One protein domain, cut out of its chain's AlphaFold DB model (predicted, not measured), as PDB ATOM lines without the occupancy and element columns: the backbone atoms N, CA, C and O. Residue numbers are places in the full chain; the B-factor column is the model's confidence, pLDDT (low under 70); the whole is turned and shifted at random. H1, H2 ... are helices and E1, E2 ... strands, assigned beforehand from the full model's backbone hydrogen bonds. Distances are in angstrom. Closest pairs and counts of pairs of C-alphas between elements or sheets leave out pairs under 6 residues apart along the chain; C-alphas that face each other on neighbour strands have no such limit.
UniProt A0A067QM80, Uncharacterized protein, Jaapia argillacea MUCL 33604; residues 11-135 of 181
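What this domain is: This is residues 11 to 135 of the 181 residues of an uncharacterized protein of Jaapia argillacea MUCL 33604 (UniProt A0A067QM80). A long hairpin of two strands, E1 and E2, with the short strand E3 beside E1, makes a small sheet; helix H2 packs on one face of it, and the longer helix H1 makes a corner with H2, its last residues, 104 to 109, meeting H2 near Arg 117. The long unnamed stretch of residues 32 to 72 reaches to one end of the longest axis, and the short helix H3 lies toward the other. The printed part has 125 residues, with three named strands and then three named helices in the order E1 E2 E3 H1 H2 H3; the sheet runs E2 E1 E3, all antiparallel. The class is mixed, helices and strands, with under half of the residues, 55, in named elements. The whole is compact, with a radius of gyration of the C-alphas of 15.2 A and spans of 47 by 33 by 33 A.

Where its parts are: E1 is residues 11 to 19, 25.0 A long, with C-alpha 11 at (217.765, 282.486, 162.764). E2 is residues 22 to 31, 29.9 A, and E3 is residues 73 to 77, 13.8 A. H1 is residues 93 to 109, 24.4 A, beginning at C-alpha 93 (229.769, 289.565, 155.884). H2 is residues 117 to 126, 14.5 A. H3 is residues 130 to 133, 5.1 A, ending at C-alpha 133 (243.902, 271.738, 154.412).

How they stand to each other: E1 is the inner strand. E1 and E2 form a hairpin, antiparallel at 158 degrees, with N 15 and O 26 within hydrogen-bond range at 2.9 A. E1 and E3 are antiparallel at 169 degrees, with N 16 and O 74 within range at 2.8 A. H2 is on the sheet, at a height over the sheet of 9.7 A; H2 and the sheet E2 E1 E3 make two layers, a helix on one face of a sheet. It lies over E1 and only just over E3, on which 3 of its C-alphas fall, and runs along the strands, at 23 degrees to E1 on the local plane. The closest C-alphas of E3 and H2 are those of Phe 76 and Leu 119, 6.6 A apart. H1 touches H2 with residues 104 to 109 alone, the closest C-alphas being those of Ser 107 and Arg 117 at 4.8 A; their lines are only just about perpendicular, at 71 degrees. H1 is not on the sheet. H3 is close to H2 but not clearly touching, with the C-alphas of Asp 124 and Arg 131 closest at 7.6 A. In H1 and H2 every O i to N i+4 pair is within hydrogen-bond range; H3 is too short for such a pair.

The domain as a whole: The C-alphas farthest apart are those of Gln 38 and Val 132, 47.8 A. The printed part has no cut. The links E2 to E3, 41 residues, and E3 to H1, 15 residues, are long. The mean pLDDT of the printed part is 76.2; 42 residues are under 70, namely 34 to 37, 39 to 69, 113 and 130 to 135.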
ATOM      1  N   ARG A  11     217.543 283.935 162.782       84.25
ATOM      2  CA  ARG A  11     217.765 282.486 162.764       84.25
ATOM      3  C   ARG A  11     218.559 282.120 161.526       84.25
ATOM      4  O   ARG A  11     218.273 282.614 160.436       84.25
ATOM      5  N   THR A  12     219.531 281.234 161.711       86.81
ATOM      6  CA  THR A  12     220.397 280.772 160.627       86.81
ATOM      7  C   THR A  12     220.143 279.300 160.351       86.81
ATOM      8  O   THR A  12     220.261 278.451 161.239       86.81
ATOM      9  N   VAL A  13     219.827 279.004 159.095       85.50
ATOM     10  CA  VAL A  13     219.688 277.643 158.580       85.50
ATOM     11  C   VAL A  13     220.820 277.385 157.608       85.50
ATOM     12  O   VAL A  13     221.003 278.134 156.649       85.50
ATOM     13  N   VAL A  14     221.561 276.309 157.845       88.12
ATOM     14  CA  VAL A  14     222.634 275.863 156.959       88.12
ATOM     15  C   VAL A  14     222.137 274.664 156.173       88.12
ATOM     16  O   VAL A  14     221.740 273.654 156.757       88.12
ATOM     17  N   GLN A  15     222.170 274.764 154.850       86.25
ATOM     18  CA  GLN A  15     221.850 273.662 153.958       86.25
ATOM     19  C   GLN A  15     223.076 273.274 153.142       86.25
ATOM     20  O   GLN A  15     223.717 274.114 152.518       86.25
ATOM     21  N   PHE A  16     223.359 271.980 153.099       89.44
ATOM     22  CA  PHE A  16     224.358 271.385 152.230       89.44
ATOM     23  C   PHE A  16     223.640 270.702 151.075       89.44
ATOM     24  O   PHE A  16     222.822 269.810 151.304       89.44
ATOM     25  N   VAL A  17     223.934 271.109 149.846       88.06
ATOM     26  CA  VAL A  17     223.350 270.529 148.631       88.06
ATOM     27  C   VAL A  17     224.461 269.975 147.763       88.06
ATOM     28  O   VAL A  17     225.450 270.653 147.491       88.06
ATOM     29  N   LYS A  18     224.297 268.736 147.315       86.25
ATOM     30  CA  LYS A  18     225.203 268.098 146.375       86.25
ATOM     31  C   LYS A  18     224.747 268.405 144.955       86.25
ATOM     32  O   LYS A  18     223.720 267.902 144.508       86.25
ATOM     33  N   ILE A  19     225.530 269.211 144.247       85.00
ATOM     34  CA  ILE A  19     225.326 269.514 142.832       85.00
ATOM     35  C   ILE A  19     226.406 268.753 142.062       85.00
ATOM     36  O   ILE A  19     227.603 269.013 142.204       85.00
ATOM     37  N   SER A  20     225.980 267.747 141.298       84.44
ATOM     38  CA  SER A  20     226.870 266.786 140.634       84.44
ATOM     39  C   SER A  20     227.771 266.040 141.641       84.44
ATOM     40  O   SER A  20     227.291 265.202 142.407       84.44
ATOM     41  N   SER A  21     229.078 266.322 141.657       83.75
ATOM     42  CA  SER A  21     230.065 265.702 142.551       83.75
ATOM     43  C   SER A  21     230.511 266.607 143.703       83.75
ATOM     44  O   SER A  21     231.251 266.140 144.568       83.75
ATOM     45  N   GLN A  22     230.061 267.866 143.747       86.50
ATOM     46  CA  GLN A  22     230.501 268.857 144.730       86.50
ATOM     47  C   GLN A  22     229.370 269.242 145.683       86.50
ATOM     48  O   GLN A  22     228.216 269.386 145.279       86.50
ATOM     49  N   TRP A  23     229.713 269.431 146.954       89.75
ATOM     50  CA  TRP A  23     228.809 270.026 147.931       89.75
ATOM     51  C   TRP A  23     228.885 271.554 147.860       89.75
ATOM     52  O   TRP A  23     229.945 272.137 147.630       89.75
ATOM     53  N   ARG A  24     227.730 272.194 148.023       88.25
ATOM     54  CA  ARG A  24     227.558 273.641 148.147       88.25
ATOM     55  C   ARG A  24     226.814 273.929 149.442       88.25
ATOM     56  O   ARG A  24     225.923 273.169 149.821       88.25
ATOM     57  N   THR A  25     227.159 275.039 150.088       90.56
ATOM     58  CA  THR A  25     226.477 275.517 151.292       90.56
ATOM     59  C   THR A  25     225.559 276.674 150.930       90.56
ATOM     60  O   THR A  25     225.990 277.629 150.286       90.56
ATOM     61  N   ILE A  26     224.307 276.601 151.365       86.56
ATOM     62  CA  ILE A  26     223.328 277.680 151.278       86.56
ATOM     63  C   ILE A  26     223.001 278.117 152.704       86.56
ATOM     64  O   ILE A  26     222.771 277.279 153.580       86.56
ATOM     65  N   LEU A  27     223.001 279.428 152.932       87.50
ATOM     66  CA  LEU A  27     222.635 280.035 154.204       87.50
ATOM     67  C   LEU A  27     221.288 280.729 154.048       87.50
ATOM     68  O   LEU A  27     221.151 281.620 153.212       87.50
ATOM     69  N   TYR A  28     220.323 280.348 154.876       83.81
ATOM     70  CA  TYR A  28     219.057 281.063 154.986       83.81
ATOM     71  C   TYR A  28     219.026 281.832 156.297       83.81
ATOM     72  O   TYR A  28     219.352 281.291 157.356       83.81
ATOM     73  N   LEU A  29     218.626 283.096 156.199       83.88
ATOM     74  CA  LEU A  29     218.499 284.013 157.322       83.88
ATOM     75  C   LEU A  29     217.050 284.459 157.417       83.88
ATOM     76  O   LEU A  29     216.505 285.011 156.461       83.88
ATOM     77  N   THR A  30     216.436 284.230 158.569       78.81
ATOM     78  CA  THR A  30     215.047 284.623 158.820       78.81
ATOM     79  C   THR A  30     214.952 285.405 160.116       78.81
ATOM     80  O   THR A  30     215.707 285.142 161.050       78.81
ATOM     81  N   LEU A  31     214.013 286.346 160.201       81.44
ATOM     82  CA  LEU A  31     213.771 287.076 161.443       81.44
ATOM     83  C   LEU A  31     213.330 286.109 162.548       81.44
ATOM     84  O   LEU A  31     212.468 285.260 162.335       81.44
ATOM     85  N   ASP A  32     213.943 286.228 163.719       78.12
ATOM     86  CA  ASP A  32     213.539 285.501 164.914       78.12
ATOM     87  C   ASP A  32     212.396 286.255 165.597       78.12
ATOM     88  O   ASP A  32     212.539 287.437 165.922       78.12
ATOM     89  N   HIS A  33     211.275 285.578 165.841       73.31
ATOM     90  CA  HIS A  33     210.226 286.102 166.709       73.31
ATOM     91  C   HIS A  33     210.086 285.209 167.948       73.31
ATOM     92  O   HIS A  33     210.176 283.979 167.837       73.31
ATOM     93  N   PRO A  34     209.886 285.807 169.137       69.25
ATOM     94  CA  PRO A  34     209.738 285.050 170.370       69.25
ATOM     95  C   PRO A  34     208.497 284.156 170.300       69.25
ATOM     96  O   PRO A  34     207.413 284.611 169.927       69.25
ATOM     97  N   ILE A  35     208.658 282.891 170.687       67.94
ATOM     98  CA  ILE A  35     207.542 281.952 170.813       67.94
ATOM     99  C   ILE A  35     206.779 282.325 172.093       67.94
ATOM    100  O   ILE A  35     207.396 282.432 173.154       67.94
ATOM    101  N   PRO A  36     205.454 282.541 172.042       69.75
ATOM    102  CA  PRO A  36     204.663 282.726 173.246       69.75
ATOM    103  C   PRO A  36     204.781 281.489 174.150       69.75
ATOM    104  O   PRO A  36     204.627 280.370 173.654       69.75
ATOM    105  N   PRO A  37     204.956 281.655 175.472       68.75
ATOM    106  CA  PRO A  37     205.230 280.548 176.399       68.75
ATOM    107  C   PRO A  37     204.130 279.472 176.422       68.75
ATOM    108  O   PRO A  37     204.364 278.325 176.781       68.75
ATOM    109  N   GLN A  38     202.915 279.813 175.985       73.12
ATOM    110  CA  GLN A  38     201.781 278.889 175.889       73.12
ATOM    111  C   GLN A  38     201.866 277.929 174.686       73.12
ATOM    112  O   GLN A  38     201.069 276.997 174.595       73.12
ATOM    113  N   MET A  39     202.790 278.156 173.744       65.75
ATOM    114  CA  MET A  39     202.868 277.432 172.468       65.75
ATOM    115  C   MET A  39     204.187 276.673 172.248       65.75
ATOM    116  O   MET A  39     204.312 275.975 171.243       65.75
ATOM    117  N   GLU A  40     205.141 276.741 173.181       65.00
ATOM    118  CA  GLU A  40     206.466 276.103 173.056       65.00
ATOM    119  C   GLU A  40     206.393 274.582 172.856       65.00
ATOM    120  O   GLU A  40     207.135 274.021 172.054       65.00
ATOM    121  N   ALA A  41     205.450 273.906 173.520       66.38
ATOM    122  CA  ALA A  41     205.273 272.458 173.389       66.38
ATOM    123  C   ALA A  41     204.732 272.026 172.011       66.38
ATOM    124  O   ALA A  41     204.888 270.871 171.622       66.38
ATOM    125  N   ARG A  42     204.070 272.937 171.283       63.00
ATOM    126  CA  ARG A  42     203.484 272.672 169.960       63.00
ATOM    127  C   ARG A  42     204.437 273.046 168.822       63.00
ATOM    128  O   ARG A  42     204.332 272.464 167.749       63.00
ATOM    129  N   TYR A  43     205.358 273.975 169.077       60.75
ATOM    130  CA  TYR A  43     206.343 274.471 168.115       60.75
ATOM    131  C   TYR A  43     207.738 274.366 168.720       60.75
ATOM    132  O   TYR A  43     208.272 275.363 169.217       60.75
ATOM    133  N   PRO A  44     208.323 273.155 168.732       61.44
ATOM    134  CA  PRO A  44     209.661 272.993 169.257       61.44
ATOM    135  C   PRO A  44     210.623 273.868 168.436       61.44
ATOM    136  O   PRO A  44     210.537 273.877 167.208       61.44
ATOM    137  N   PRO A  45     211.579 274.571 169.072       58.56
ATOM    138  CA  PRO A  45     212.502 275.486 168.389       58.56
ATOM    139  C   PRO A  45     213.330 274.853 167.261       58.56
ATOM    140  O   PRO A  45     213.949 275.572 166.479       58.56
ATOM    141  N   THR A  46     213.380 273.521 167.223       57.84
ATOM    142  CA  THR A  46     214.104 272.705 166.248       57.84
ATOM    143  C   THR A  46     213.296 272.373 164.996       57.84
ATOM    144  O   THR A  46     213.877 271.880 164.032       57.84
ATOM    145  N   ASP A  47     211.977 272.578 165.007       59.50
ATOM    146  CA  ASP A  47     211.130 272.336 163.845       59.50
ATOM    147  C   ASP A  47     211.131 273.565 162.934       59.50
ATOM    148  O   ASP A  47     210.707 274.657 163.303       59.50
ATOM    149  N   MET A  48     211.669 273.367 161.735       55.41
ATOM    150  CA  MET A  48     211.879 274.409 160.730       55.41
ATOM    151  C   MET A  48     210.698 274.518 159.758       55.41
ATOM    152  O   MET A  48     210.706 275.373 158.877       55.41
ATOM    153  N   THR A  49     209.710 273.627 159.888       55.59
ATOM    154  CA  THR A  49     208.632 273.433 158.912       55.59
ATOM    155  C   THR A  49     207.242 273.733 159.472       55.59
ATOM    156  O   THR A  49     206.329 274.002 158.691       55.59
ATOM    157  N   SER A  50     207.056 273.760 160.798       51.62
ATOM    158  CA  SER A  50     205.742 274.013 161.403       51.62
ATOM    159  C   SER A  50     205.408 275.502 161.601       51.62
ATOM    160  O   SER A  50     206.140 276.292 162.192       51.62
ATOM    161  N   LEU A  51     204.235 275.892 161.090       44.28
ATOM    162  CA  LEU A  51     203.564 277.180 161.324       44.28
ATOM    163  C   LEU A  51     202.998 277.262 162.748       44.28
ATOM    164  O   LEU A  51     202.461 276.253 163.190       44.28
ATOM    165  N   PRO A  52     202.968 278.437 163.417       44.16
ATOM    166  CA  PRO A  52     202.930 279.778 162.818       44.16
ATOM    167  C   PRO A  52     204.272 280.520 162.813       44.16
ATOM    168  O   PRO A  52     204.331 281.647 162.336       44.16
ATOM    169  N   TYR A  53     205.338 279.897 163.316       51.75
ATOM    170  CA  TYR A  53     206.678 280.491 163.409       51.75
ATOM    171  C   TYR A  53     207.658 279.887 162.388       51.75
ATOM    172  O   TYR A  53     208.858 280.129 162.451       51.75
ATOM    173  N   SER A  54     207.148 279.113 161.424       50.25
ATOM    174  CA  SER A  54     207.842 278.812 160.172       50.25
ATOM    175  C   SER A  54     208.024 280.127 159.406       50.25
ATOM    176  O   SER A  54     207.105 280.642 158.772       50.25
ATOM    177  N   TYR A  55     209.218 280.711 159.510       53.00
ATOM    178  CA  TYR A  55     209.578 282.000 158.902       53.00
ATOM    179  C   TYR A  55     209.958 281.879 157.424       53.00
ATOM    180  O   TYR A  55     210.822 282.596 156.920       53.00
ATOM    181  N   THR A  56     209.299 280.978 156.707       48.00
ATOM    182  CA  THR A  56     209.383 280.897 155.255       48.00
ATOM    183  C   THR A  56     208.268 281.769 154.671       48.00
ATOM    184  O   THR A  56     207.204 281.289 154.305       48.00
ATOM    185  N   LEU A  57     208.492 283.091 154.567       43.72
ATOM    186  CA  LEU A  57     207.632 283.960 153.728       43.72
ATOM    187  C   LEU A  57     207.631 283.515 152.251       43.72
ATOM    188  O   LEU A  57     206.800 283.954 151.462       43.72
ATOM    189  N   SER A  58     208.561 282.636 151.885       51.03
ATOM    190  CA  SER A  58     208.649 281.955 150.605       51.03
ATOM    191  C   SER A  58     208.740 280.452 150.854       51.03
ATOM    192  O   SER A  58     209.581 280.072 151.672       51.03
ATOM    193  N   PRO A  59     207.977 279.599 150.143       51.78
ATOM    194  CA  PRO A  59     208.178 278.156 150.212       51.78
ATOM    195  C   PRO A  59     209.670 277.843 150.027       51.78
ATOM    196  O   PRO A  59     210.339 278.527 149.239       51.78
ATOM    197  N   PRO A  60     210.217 276.874 150.781       53.56
ATOM    198  CA  PRO A  60     211.612 276.507 150.626       53.56
ATOM    199  C   PRO A  60     211.865 276.184 149.140       53.56
ATOM    200  O   PRO A  60     211.011 275.543 148.523       53.56
ATOM    201  N   PRO A  61     212.964 276.672 148.527       53.97
ATOM    202  CA  PRO A  61     213.261 276.440 147.115       53.97
ATOM    203  C   PRO A  61     212.981 274.990 146.699       53.97
ATOM    204  O   PRO A  61     213.311 274.110 147.478       53.97
ATOM    205  N   PRO A  62     212.470 274.688 145.492       53.53
ATOM    206  CA  PRO A  62     212.068 273.324 145.104       53.53
ATOM    207  C   PRO A  62     213.145 272.233 145.294       53.53
ATOM    208  O   PRO A  62     212.842 271.052 145.413       53.53
ATOM    209  N   LEU A  63     214.422 272.620 145.390       50.34
ATOM    210  CA  LEU A  63     215.538 271.743 145.776       50.34
ATOM    211  C   LEU A  63     215.448 271.197 147.223       50.34
ATOM    212  O   LEU A  63     216.179 270.278 147.580       50.34
ATOM    213  N   LEU A  64     214.581 271.775 148.054       50.84
ATOM    214  CA  LEU A  64     214.252 271.409 149.435       50.84
ATOM    215  C   LEU A  64     212.920 270.652 149.556       50.84
ATOM    216  O   LEU A  64     212.623 270.137 150.632       50.84
ATOM    217  N   ASP A  65     212.143 270.545 148.472       49.50
ATOM    218  CA  ASP A  65     210.808 269.917 148.466       49.50
ATOM    219  C   ASP A  65     210.876 268.389 148.700       49.50
ATOM    220  O   ASP A  65     209.878 267.724 148.958       49.50
ATOM    221  N   GLY A  66     212.090 267.820 148.664       49.00
ATOM    222  CA  GLY A  66     212.378 266.409 148.949       49.00
ATOM    223  C   GLY A  66     212.543 266.057 150.432       49.00
ATOM    224  O   GLY A  66     212.859 264.909 150.744       49.00
ATOM    225  N   GLY A  67     212.347 267.013 151.343       51.69
ATOM    226  CA  GLY A  67     212.522 266.815 152.779       51.69
ATOM    227  C   GLY A  67     213.925 267.167 153.279       51.69
ATOM    228  O   GLY A  67     214.925 267.132 152.559       51.69
ATOM    229  N   MET A  68     213.989 267.540 154.555       59.19
ATOM    230  CA  MET A  68     215.238 267.789 155.265       59.19
ATOM    231  C   MET A  68     215.946 266.442 155.467       59.19
ATOM    232  O   MET A  68     215.400 265.574 156.134       59.19
ATOM    233  N   ASP A  69     217.146 266.274 154.905       65.94
ATOM    234  CA  ASP A  69     217.994 265.067 155.003       65.94
ATOM    235  C   ASP A  69     217.772 263.979 153.926       65.94
ATOM    236  O   ASP A  69     217.693 262.783 154.211       65.94
ATOM    237  N   THR A  70     217.803 264.371 152.652       76.81
ATOM    238  CA  THR A  70     217.990 263.441 151.526       76.81
ATOM    239  C   THR A  70     219.479 263.087 151.319       76.81
ATOM    240  O   THR A  70     220.381 263.723 151.885       76.81
ATOM    241  N   PRO A  71     219.811 262.075 150.490       77.69
ATOM    242  CA  PRO A  71     221.201 261.791 150.117       77.69
ATOM    243  C   PRO A  71     221.910 262.959 149.412       77.69
ATOM    244  O   PRO A  71     223.138 263.037 149.443       77.69
ATOM    245  N   THR A  72     221.151 263.857 148.779       80.69
ATOM    246  CA  THR A  72     221.653 264.999 148.003       80.69
ATOM    247  C   THR A  72     221.471 266.343 148.706       80.69
ATOM    248  O   THR A  72     222.077 267.318 148.272       80.69
ATOM    249  N   ALA A  73     220.694 266.418 149.790       82.56
ATOM    250  CA  ALA A  73     220.471 267.647 150.543       82.56
ATOM    251  C   ALA A  73     220.354 267.383 152.049       82.56
ATOM    252  O   ALA A  73     219.560 266.557 152.490       82.56
ATOM    253  N   LYS A  74     221.114 268.122 152.857       85.19
ATOM    254  CA  LYS A  74     221.087 268.043 154.326       85.19
ATOM    255  C   LYS A  74     220.879 269.430 154.903       85.19
ATOM    256  O   LYS A  74     221.471 270.378 154.395       85.19
ATOM    257  N   ALA A  75     220.068 269.556 155.947       83.56
ATOM    258  CA  ALA A  75     219.753 270.851 156.545       83.56
ATOM    259  C   ALA A  75     219.959 270.838 158.063       83.56
ATOM    260  O   ALA A  75     219.751 269.825 158.736       83.56
ATOM    261  N   PHE A  76     220.371 271.979 158.604       84.00
ATOM    262  CA  PHE A  76     220.575 272.166 160.033       84.00
ATOM    263  C   PHE A  76     220.147 273.567 160.471       84.00
ATOM    264  O   PHE A  76     220.659 274.564 159.958       84.00
ATOM    265  N   SER A  77     219.237 273.639 161.447       85.12
ATOM    266  CA  SER A  77     218.955 274.880 162.175       85.12
ATOM    267  C   SER A  77     220.023 275.095 163.220       85.12
ATOM    268  O   SER A  77     220.206 274.225 164.068       85.12
ATOM    269  N   ILE A  78     220.661 276.260 163.222       87.62
ATOM    270  CA  ILE A  78     221.526 276.645 164.333       87.62
ATOM    271  C   ILE A  78     220.622 277.124 165.480       87.62
ATOM    272  O   ILE A  78     219.923 278.124 165.304       87.62
ATOM    273  N   PRO A  79     220.571 276.419 166.626       84.38
ATOM    274  CA  PRO A  79     219.851 276.900 167.795       84.38
ATOM    275  C   PRO A  79     220.628 278.039 168.465       84.38
ATOM    276  O   PRO A  79     221.859 278.054 168.448       84.38
ATOM    277  N   ALA A  80     219.920 278.954 169.125       82.94
ATOM    278  CA  ALA A  80     220.551 279.841 170.094       82.94
ATOM    279  C   ALA A  80     221.066 279.005 171.275       82.94
ATOM    280  O   ALA A  80     220.300 278.261 171.895       82.94
ATOM    281  N   THR A  81     222.352 279.125 171.588       83.12
ATOM    282  CA  THR A  81     222.967 278.500 172.762       83.12
ATOM    283  C   THR A  81     223.244 279.561 173.826       83.12
ATOM    284  O   THR A  81     223.125 280.764 173.588       83.12
ATOM    285  N   SER A  82     223.607 279.131 175.036       82.88
ATOM    286  CA  SER A  82     224.041 280.059 176.087       82.88
ATOM    287  C   SER A  82     225.343 280.782 175.731       82.88
ATOM    288  O   SER A  82     225.610 281.847 176.282       82.88
ATOM    289  N   SER A  83     226.149 280.207 174.831       85.12
ATOM    290  CA  SER A  83     227.442 280.753 174.426       85.12
ATOM    291  C   SER A  83     227.375 281.526 173.103       85.12
ATOM    292  O   SER A  83     228.093 282.511 172.936       85.12
ATOM    293  N   ILE A  84     226.470 281.139 172.195       88.88
ATOM    294  CA  ILE A  84     226.291 281.750 170.879       88.88
ATOM    295  C   ILE A  84     224.830 282.171 170.687       88.88
ATOM    296  O   ILE A  84     223.927 281.358 170.476       88.88
ATOM    297  N   ALA A  85     224.610 283.484 170.708       88.50
ATOM    298  CA  ALA A  85     223.327 284.087 170.374       88.50
ATOM    299  C   ALA A  85     223.111 284.170 168.852       88.50
ATOM    300  O   ALA A  85     224.061 284.185 168.070       88.50
ATOM    301  N   HIS A  86     221.850 284.283 168.435       89.25
ATOM    302  CA  HIS A  86     221.503 284.602 167.050       89.25
ATOM    303  C   HIS A  86     222.129 285.938 166.595       89.25
ATOM    304  O   HIS A  86     222.138 286.889 167.385       89.25
ATOM    305  N   PRO A  87     222.591 286.040 165.334       91.19
ATOM    306  CA  PRO A  87     223.106 287.282 164.774       91.19
ATOM    307  C   PRO A  87     222.053 288.392 164.806       91.19
ATOM    308  O   PRO A  87     220.878 288.132 164.549       91.19
ATOM    309  N   SER A  88     222.459 289.629 165.087       90.88
ATOM    310  CA  SER A  88     221.579 290.802 165.061       90.88
ATOM    311  C   SER A  88     221.766 291.633 163.791       90.88
ATOM    312  O   SER A  88     222.834 291.642 163.181       90.88
ATOM    313  N   LEU A  89     220.709 292.338 163.378       87.12
ATOM    314  CA  LEU A  89     220.783 293.346 162.322       87.12
ATOM    315  C   LEU A  89     221.184 294.722 162.893       87.12
ATOM    316  O   LEU A  89     220.708 295.081 163.970       87.12
ATOM    317  N   PRO A  90     221.975 295.528 162.158       89.12
ATOM    318  CA  PRO A  90     222.566 295.235 160.849       89.12
ATOM    319  C   PRO A  90     223.751 294.260 160.949       89.12
ATOM    320  O   PRO A  90     224.604 294.401 161.821       89.12
ATOM    321  N   ILE A  91     223.832 293.309 160.013       87.00
ATOM    322  CA  ILE A  91     224.942 292.352 159.920       87.00
ATOM    323  C   ILE A  91     225.764 292.600 158.656       87.00
ATOM    324  O   ILE A  91     225.218 292.883 157.591       87.00
ATOM    325  N   ASN A  92     227.085 292.482 158.772       91.12
ATOM    326  CA  ASN A  92     228.010 292.494 157.642       91.12
ATOM    327  C   ASN A  92     228.597 291.090 157.407       91.12
ATOM    328  O   ASN A  92     228.526 290.216 158.272       91.12
ATOM    329  N   LEU A  93     229.190 290.868 156.231       89.25
ATOM    330  CA  LEU A  93     229.769 289.565 155.884       89.25
ATOM    331  C   LEU A  93     230.862 289.099 156.868       89.25
ATOM    332  O   LEU A  93     230.799 287.939 157.272       89.25
ATOM    333  N   PRO A  94     231.807 289.947 157.330       93.25
ATOM    334  CA  PRO A  94     232.799 289.522 158.320       93.25
ATOM    335  C   PRO A  94     232.184 289.076 159.651       93.25
ATOM    336  O   PRO A  94     232.588 288.059 160.209       93.25
ATOM    337  N   GLY A  95     231.177 289.798 160.149       90.00
ATOM    338  CA  GLY A  95     230.457 289.443 161.371       90.00
ATOM    339  C   GLY A  95     229.700 288.126 161.221       90.00
ATOM    340  O   GLY A  95     229.738 287.289 162.121       90.00
ATOM    341  N   MET A  96     229.092 287.898 160.055       92.75
ATOM    342  CA  MET A  96     228.455 286.622 159.735       92.75
ATOM    343  C   MET A  96     229.469 285.471 159.669       92.75
ATOM    344  O   MET A  96     229.206 284.392 160.192       92.75
ATOM    345  N   ALA A  97     230.639 285.692 159.068       92.44
ATOM    346  CA  ALA A  97     231.692 284.682 158.984       92.44
ATOM    347  C   ALA A  97     232.222 284.297 160.376       92.44
ATOM    348  O   ALA A  97     232.305 283.111 160.691       92.44
ATOM    349  N   MET A  98     232.487 285.288 161.234       93.19
ATOM    350  CA  MET A  98     232.889 285.069 162.630       93.19
ATOM    351  C   MET A  98     231.831 284.293 163.417       93.19
ATOM    352  O   MET A  98     232.161 283.367 164.157       93.19
ATOM    353  N   TYR A  99     230.555 284.639 163.231       94.12
ATOM    354  CA  TYR A  99     229.441 283.911 163.830       94.12
ATOM    355  C   TYR A  99     229.435 282.437 163.398       94.12
ATOM    356  O   TYR A  99     229.414 281.547 164.246       94.12
ATOM    357  N   LEU A 100     229.511 282.160 162.093       93.56
ATOM    358  CA  LEU A 100     229.514 280.791 161.571       93.56
ATOM    359  C   LEU A 100     230.726 279.987 162.049       93.56
ATOM    360  O   LEU A 100     230.583 278.814 162.391       93.56
ATOM    361  N   GLN A 101     231.901 280.613 162.109       92.62
ATOM    362  CA  GLN A 101     233.106 279.982 162.638       92.62
ATOM    363  C   GLN A 101     232.918 279.584 164.105       92.62
ATOM    364  O   GLN A 101     233.143 278.426 164.456       92.62
ATOM    365  N   ALA A 102     232.428 280.506 164.940       93.31
ATOM    366  CA  ALA A 102     232.150 280.227 166.345       93.31
ATOM    367  C   ALA A 102     231.150 279.069 166.505       93.31
ATOM    368  O   ALA A 102     231.359 278.182 167.331       93.31
ATOM    369  N   VAL A 103     230.102 279.030 165.674       93.19
ATOM    370  CA  VAL A 103     229.097 277.955 165.678       93.19
ATOM    371  C   VAL A 103     229.714 276.596 165.332       93.19
ATOM    372  O   VAL A 103     229.420 275.595 165.991       93.19
ATOM    373  N   VAL A 104     230.576 276.533 164.314       92.62
ATOM    374  CA  VAL A 104     231.268 275.289 163.938       92.62
ATOM    375  C   VAL A 104     232.226 274.844 165.045       92.62
ATOM    376  O   VAL A 104     232.276 273.654 165.369       92.62
ATOM    377  N   ASP A 105     232.936 275.775 165.679       91.56
ATOM    378  CA  ASP A 105     233.835 275.476 166.794       91.56
ATOM    379  C   ASP A 105     233.077 274.968 168.031       91.56
ATOM    380  O   ASP A 105     233.477 273.967 168.632       91.56
ATOM    381  N   GLU A 106     231.946 275.583 168.389       91.38
ATOM    382  CA  GLU A 106     231.071 275.098 169.466       91.38
ATOM    383  C   GLU A 106     230.505 273.709 169.137       91.38
ATOM    384  O   GLU A 106     230.507 272.808 169.981       91.38
ATOM    385  N   SER A 107     230.082 273.487 167.893       91.44
ATOM    386  CA  SER A 107     229.605 272.187 167.416       91.44
ATOM    387  C   SER A 107     230.668 271.085 167.538       91.44
ATOM    388  O   SER A 107     230.368 269.953 167.937       91.44
ATOM    389  N   ARG A 108     231.934 271.411 167.256       90.44
ATOM    390  CA  ARG A 108     233.075 270.494 167.410       90.44
ATOM    391  C   ARG A 108     233.435 270.218 168.870       90.44
ATOM    392  O   ARG A 108     233.947 269.138 169.159       90.44
ATOM    393  N   ARG A 109     233.159 271.145 169.788       88.94
ATOM    394  CA  ARG A 109     233.366 270.955 171.237       88.94
ATOM    395  C   ARG A 109     232.188 270.269 171.926       88.94
ATOM    396  O   ARG A 109     232.356 269.681 172.989       88.94
ATOM    397  N   SER A 110     231.004 270.342 171.326       87.81
ATOM    398  CA  SER A 110     229.783 269.748 171.862       87.81
ATOM    399  C   SER A 110     229.882 268.221 171.945       87.81
ATOM    400  O   SER A 110     230.399 267.564 171.036       87.81
ATOM    401  N   GLY A 111     229.344 267.654 173.029       81.94
ATOM    402  CA  GLY A 111     229.302 266.207 173.255       81.94
ATOM    403  C   GLY A 111     228.501 265.452 172.188       81.94
ATOM    404  O   GLY A 111     227.684 266.036 171.477       81.94
ATOM    405  N   SER A 112     228.728 264.138 172.081       73.62
ATOM    406  CA  SER A 112     228.139 263.287 171.030       73.62
ATOM    407  C   SER A 112     226.608 263.342 170.962       73.62
ATOM    408  O   SER A 112     226.056 263.248 169.863       73.62
ATOM    409  N   ASP A 113     225.955 263.535 172.110       68.50
ATOM    410  CA  ASP A 113     224.493 263.528 172.254       68.50
ATOM    411  C   ASP A 113     223.865 264.920 172.088       68.50
ATOM    412  O   ASP A 113     222.645 265.069 172.085       68.50
ATOM    413  N   SER A 114     224.688 265.960 171.920       73.88
ATOM    414  CA  SER A 114     224.197 267.307 171.653       73.88
ATOM    415  C   SER A 114     223.727 267.427 170.206       73.88
ATOM    416  O   SER A 114     224.456 267.080 169.271       73.88
ATOM    417  N   GLY A 115     222.550 268.026 170.004       79.00
ATOM    418  CA  GLY A 115     222.067 268.402 168.674       79.00
ATOM    419  C   GLY A 115     223.075 269.266 167.908       79.00
ATOM    420  O   GLY A 115     223.210 269.114 166.696       79.00
ATOM    421  N   MET A 116     223.879 270.076 168.613       85.56
ATOM    422  CA  MET A 116     224.942 270.877 168.000       85.56
ATOM    423  C   MET A 116     226.011 270.021 167.330       85.56
ATOM    424  O   MET A 116     226.494 270.405 166.271       85.56
ATOM    425  N   ARG A 117     226.340 268.829 167.846       88.25
ATOM    426  CA  ARG A 117     227.346 267.938 167.238       88.25
ATOM    427  C   ARG A 117     226.940 267.455 165.844       88.25
ATOM    428  O   ARG A 117     227.808 267.080 165.051       88.25
ATOM    429  N   LYS A 118     225.637 267.471 165.523       88.56
ATOM    430  CA  LYS A 118     225.128 267.143 164.182       88.56
ATOM    431  C   LYS A 118     225.762 268.055 163.130       88.56
ATOM    432  O   LYS A 118     226.172 267.541 162.095       88.56
ATOM    433  N   LEU A 119     225.919 269.353 163.400       89.94
ATOM    434  CA  LEU A 119     226.483 270.295 162.430       89.94
ATOM    435  C   LEU A 119     227.923 269.945 162.036       89.94
ATOM    436  O   LEU A 119     228.199 269.829 160.848       89.94
ATOM    437  N   ALA A 120     228.819 269.701 162.993       90.94
ATOM    438  CA  ALA A 120     230.194 269.299 162.707       90.94
ATOM    439  C   ALA A 120     230.227 268.023 161.856       90.94
ATOM    440  O   ALA A 120     230.888 267.994 160.824       90.94
ATOM    441  N   LYS A 121     229.420 267.010 162.211       90.31
ATOM    442  CA  LYS A 121     229.293 265.774 161.419       90.31
ATOM    443  C   LYS A 121     228.811 266.046 159.988       90.31
ATOM    444  O   LYS A 121     229.282 265.393 159.060       90.31
ATOM    445  N   LEU A 122     227.875 266.978 159.800       90.50
ATOM    446  CA  LEU A 122     227.395 267.380 158.476       90.50
ATOM    447  C   LEU A 122     228.499 268.063 157.664       90.50
ATOM    448  O   LEU A 122     228.716 267.672 156.520       90.50
ATOM    449  N   VAL A 123     229.213 269.019 158.263       92.00
ATOM    450  CA  VAL A 123     230.345 269.710 157.626       92.00
ATOM    451  C   VAL A 123     231.409 268.700 157.206       92.00
ATOM    452  O   VAL A 123     231.813 268.677 156.049       92.00
ATOM    453  N   ASP A 124     231.787 267.798 158.108       90.12
ATOM    454  CA  ASP A 124     232.813 266.784 157.869       90.12
ATOM    455  C   ASP A 124     232.438 265.789 156.763       90.12
ATOM    456  O   ASP A 124     233.285 265.347 155.989       90.12
ATOM    457  N   MET A 125     231.157 265.434 156.681       90.00
ATOM    458  CA  MET A 125     230.624 264.549 155.647       90.00
ATOM    459  C   MET A 125     230.539 265.236 154.278       90.00
ATOM    460  O   MET A 125     230.748 264.584 153.255       90.00
ATOM    461  N   CYS A 126     230.201 266.526 154.246       89.56
ATOM    462  CA  CYS A 126     230.047 267.275 152.999       89.56
ATOM    463  C   CYS A 126     231.397 267.785 152.465       89.56
ATOM    464  O   CYS A 126     231.579 267.876 151.254       89.56
ATOM    465  N   TYR A 127     232.371 268.036 153.344       90.19
ATOM    466  CA  TYR A 127     233.683 268.590 152.996       90.19
ATOM    467  C   TYR A 127     234.844 267.767 153.594       90.19
ATOM    468  O   TYR A 127     235.653 268.280 154.368       90.19
ATOM    469  N   PRO A 128     234.991 266.476 153.228       82.25
ATOM    470  CA  PRO A 128     235.989 265.591 153.840       82.25
ATOM    471  C   PRO A 128     237.440 266.006 153.550       82.25
ATOM    472  O   PRO A 128     238.324 265.777 154.375       82.25
ATOM    473  N   ASN A 129     237.693 266.637 152.399       74.69
ATOM    474  CA  ASN A 129     239.037 267.033 151.969       74.69
ATOM    475  C   ASN A 129     239.523 268.337 152.626       74.69
ATOM    476  O   ASN A 129     240.726 268.572 152.703       74.69
ATOM    477  N   GLU A 130     238.619 269.175 153.139       62.34
ATOM    478  CA  GLU A 130     238.995 270.438 153.794       62.34
ATOM    479  C   GLU A 130     239.684 270.203 155.143       62.34
ATOM    480  O   GLU A 130     240.535 270.990 155.554       62.34
ATOM    481  N   ARG A 131     239.433 269.056 155.789       56.97
ATOM    482  CA  ARG A 131     240.162 268.635 156.997       56.97
ATOM    483  C   ARG A 131     241.671 268.520 156.775       56.97
ATOM    484  O   ARG A 131     242.437 268.808 157.686       56.97
ATOM    485  N   VAL A 132     242.091 268.127 155.570       48.94
ATOM    486  CA  VAL A 132     243.512 267.992 155.205       48.94
ATOM    487  C   VAL A 132     244.175 269.365 155.049       48.94
ATOM    488  O   VAL A 132     245.376 269.493 155.255       48.94
ATOM    489  N   THR A 133     243.393 270.395 154.723       45.97
ATOM    490  CA  THR A 133     243.902 271.738 154.412       45.97
ATOM    491  C   THR A 133     243.972 272.623 155.662       45.97
ATOM    492  O   THR A 133     244.913 273.393 155.809       45.97
ATOM    493  N   TYR A 134     243.040 272.462 156.612       46.25
ATOM    494  CA  TYR A 134     242.955 273.292 157.826       46.25
ATOM    495  C   TYR A 134     243.534 272.652 159.102       46.25
ATOM    496  O   TYR A 134     243.153 273.044 160.201       46.25
ATOM    497  N   GLY A 135     244.442 271.676 158.986       41.09
ATOM    498  CA  GLY A 135     245.385 271.310 160.057       41.09
ATOM    499  C   GLY A 135     244.808 270.955 161.437       41.09
ATOM    500  O   GLY A 135     245.517 271.088 162.432       41.09
TER     501      GLY A 135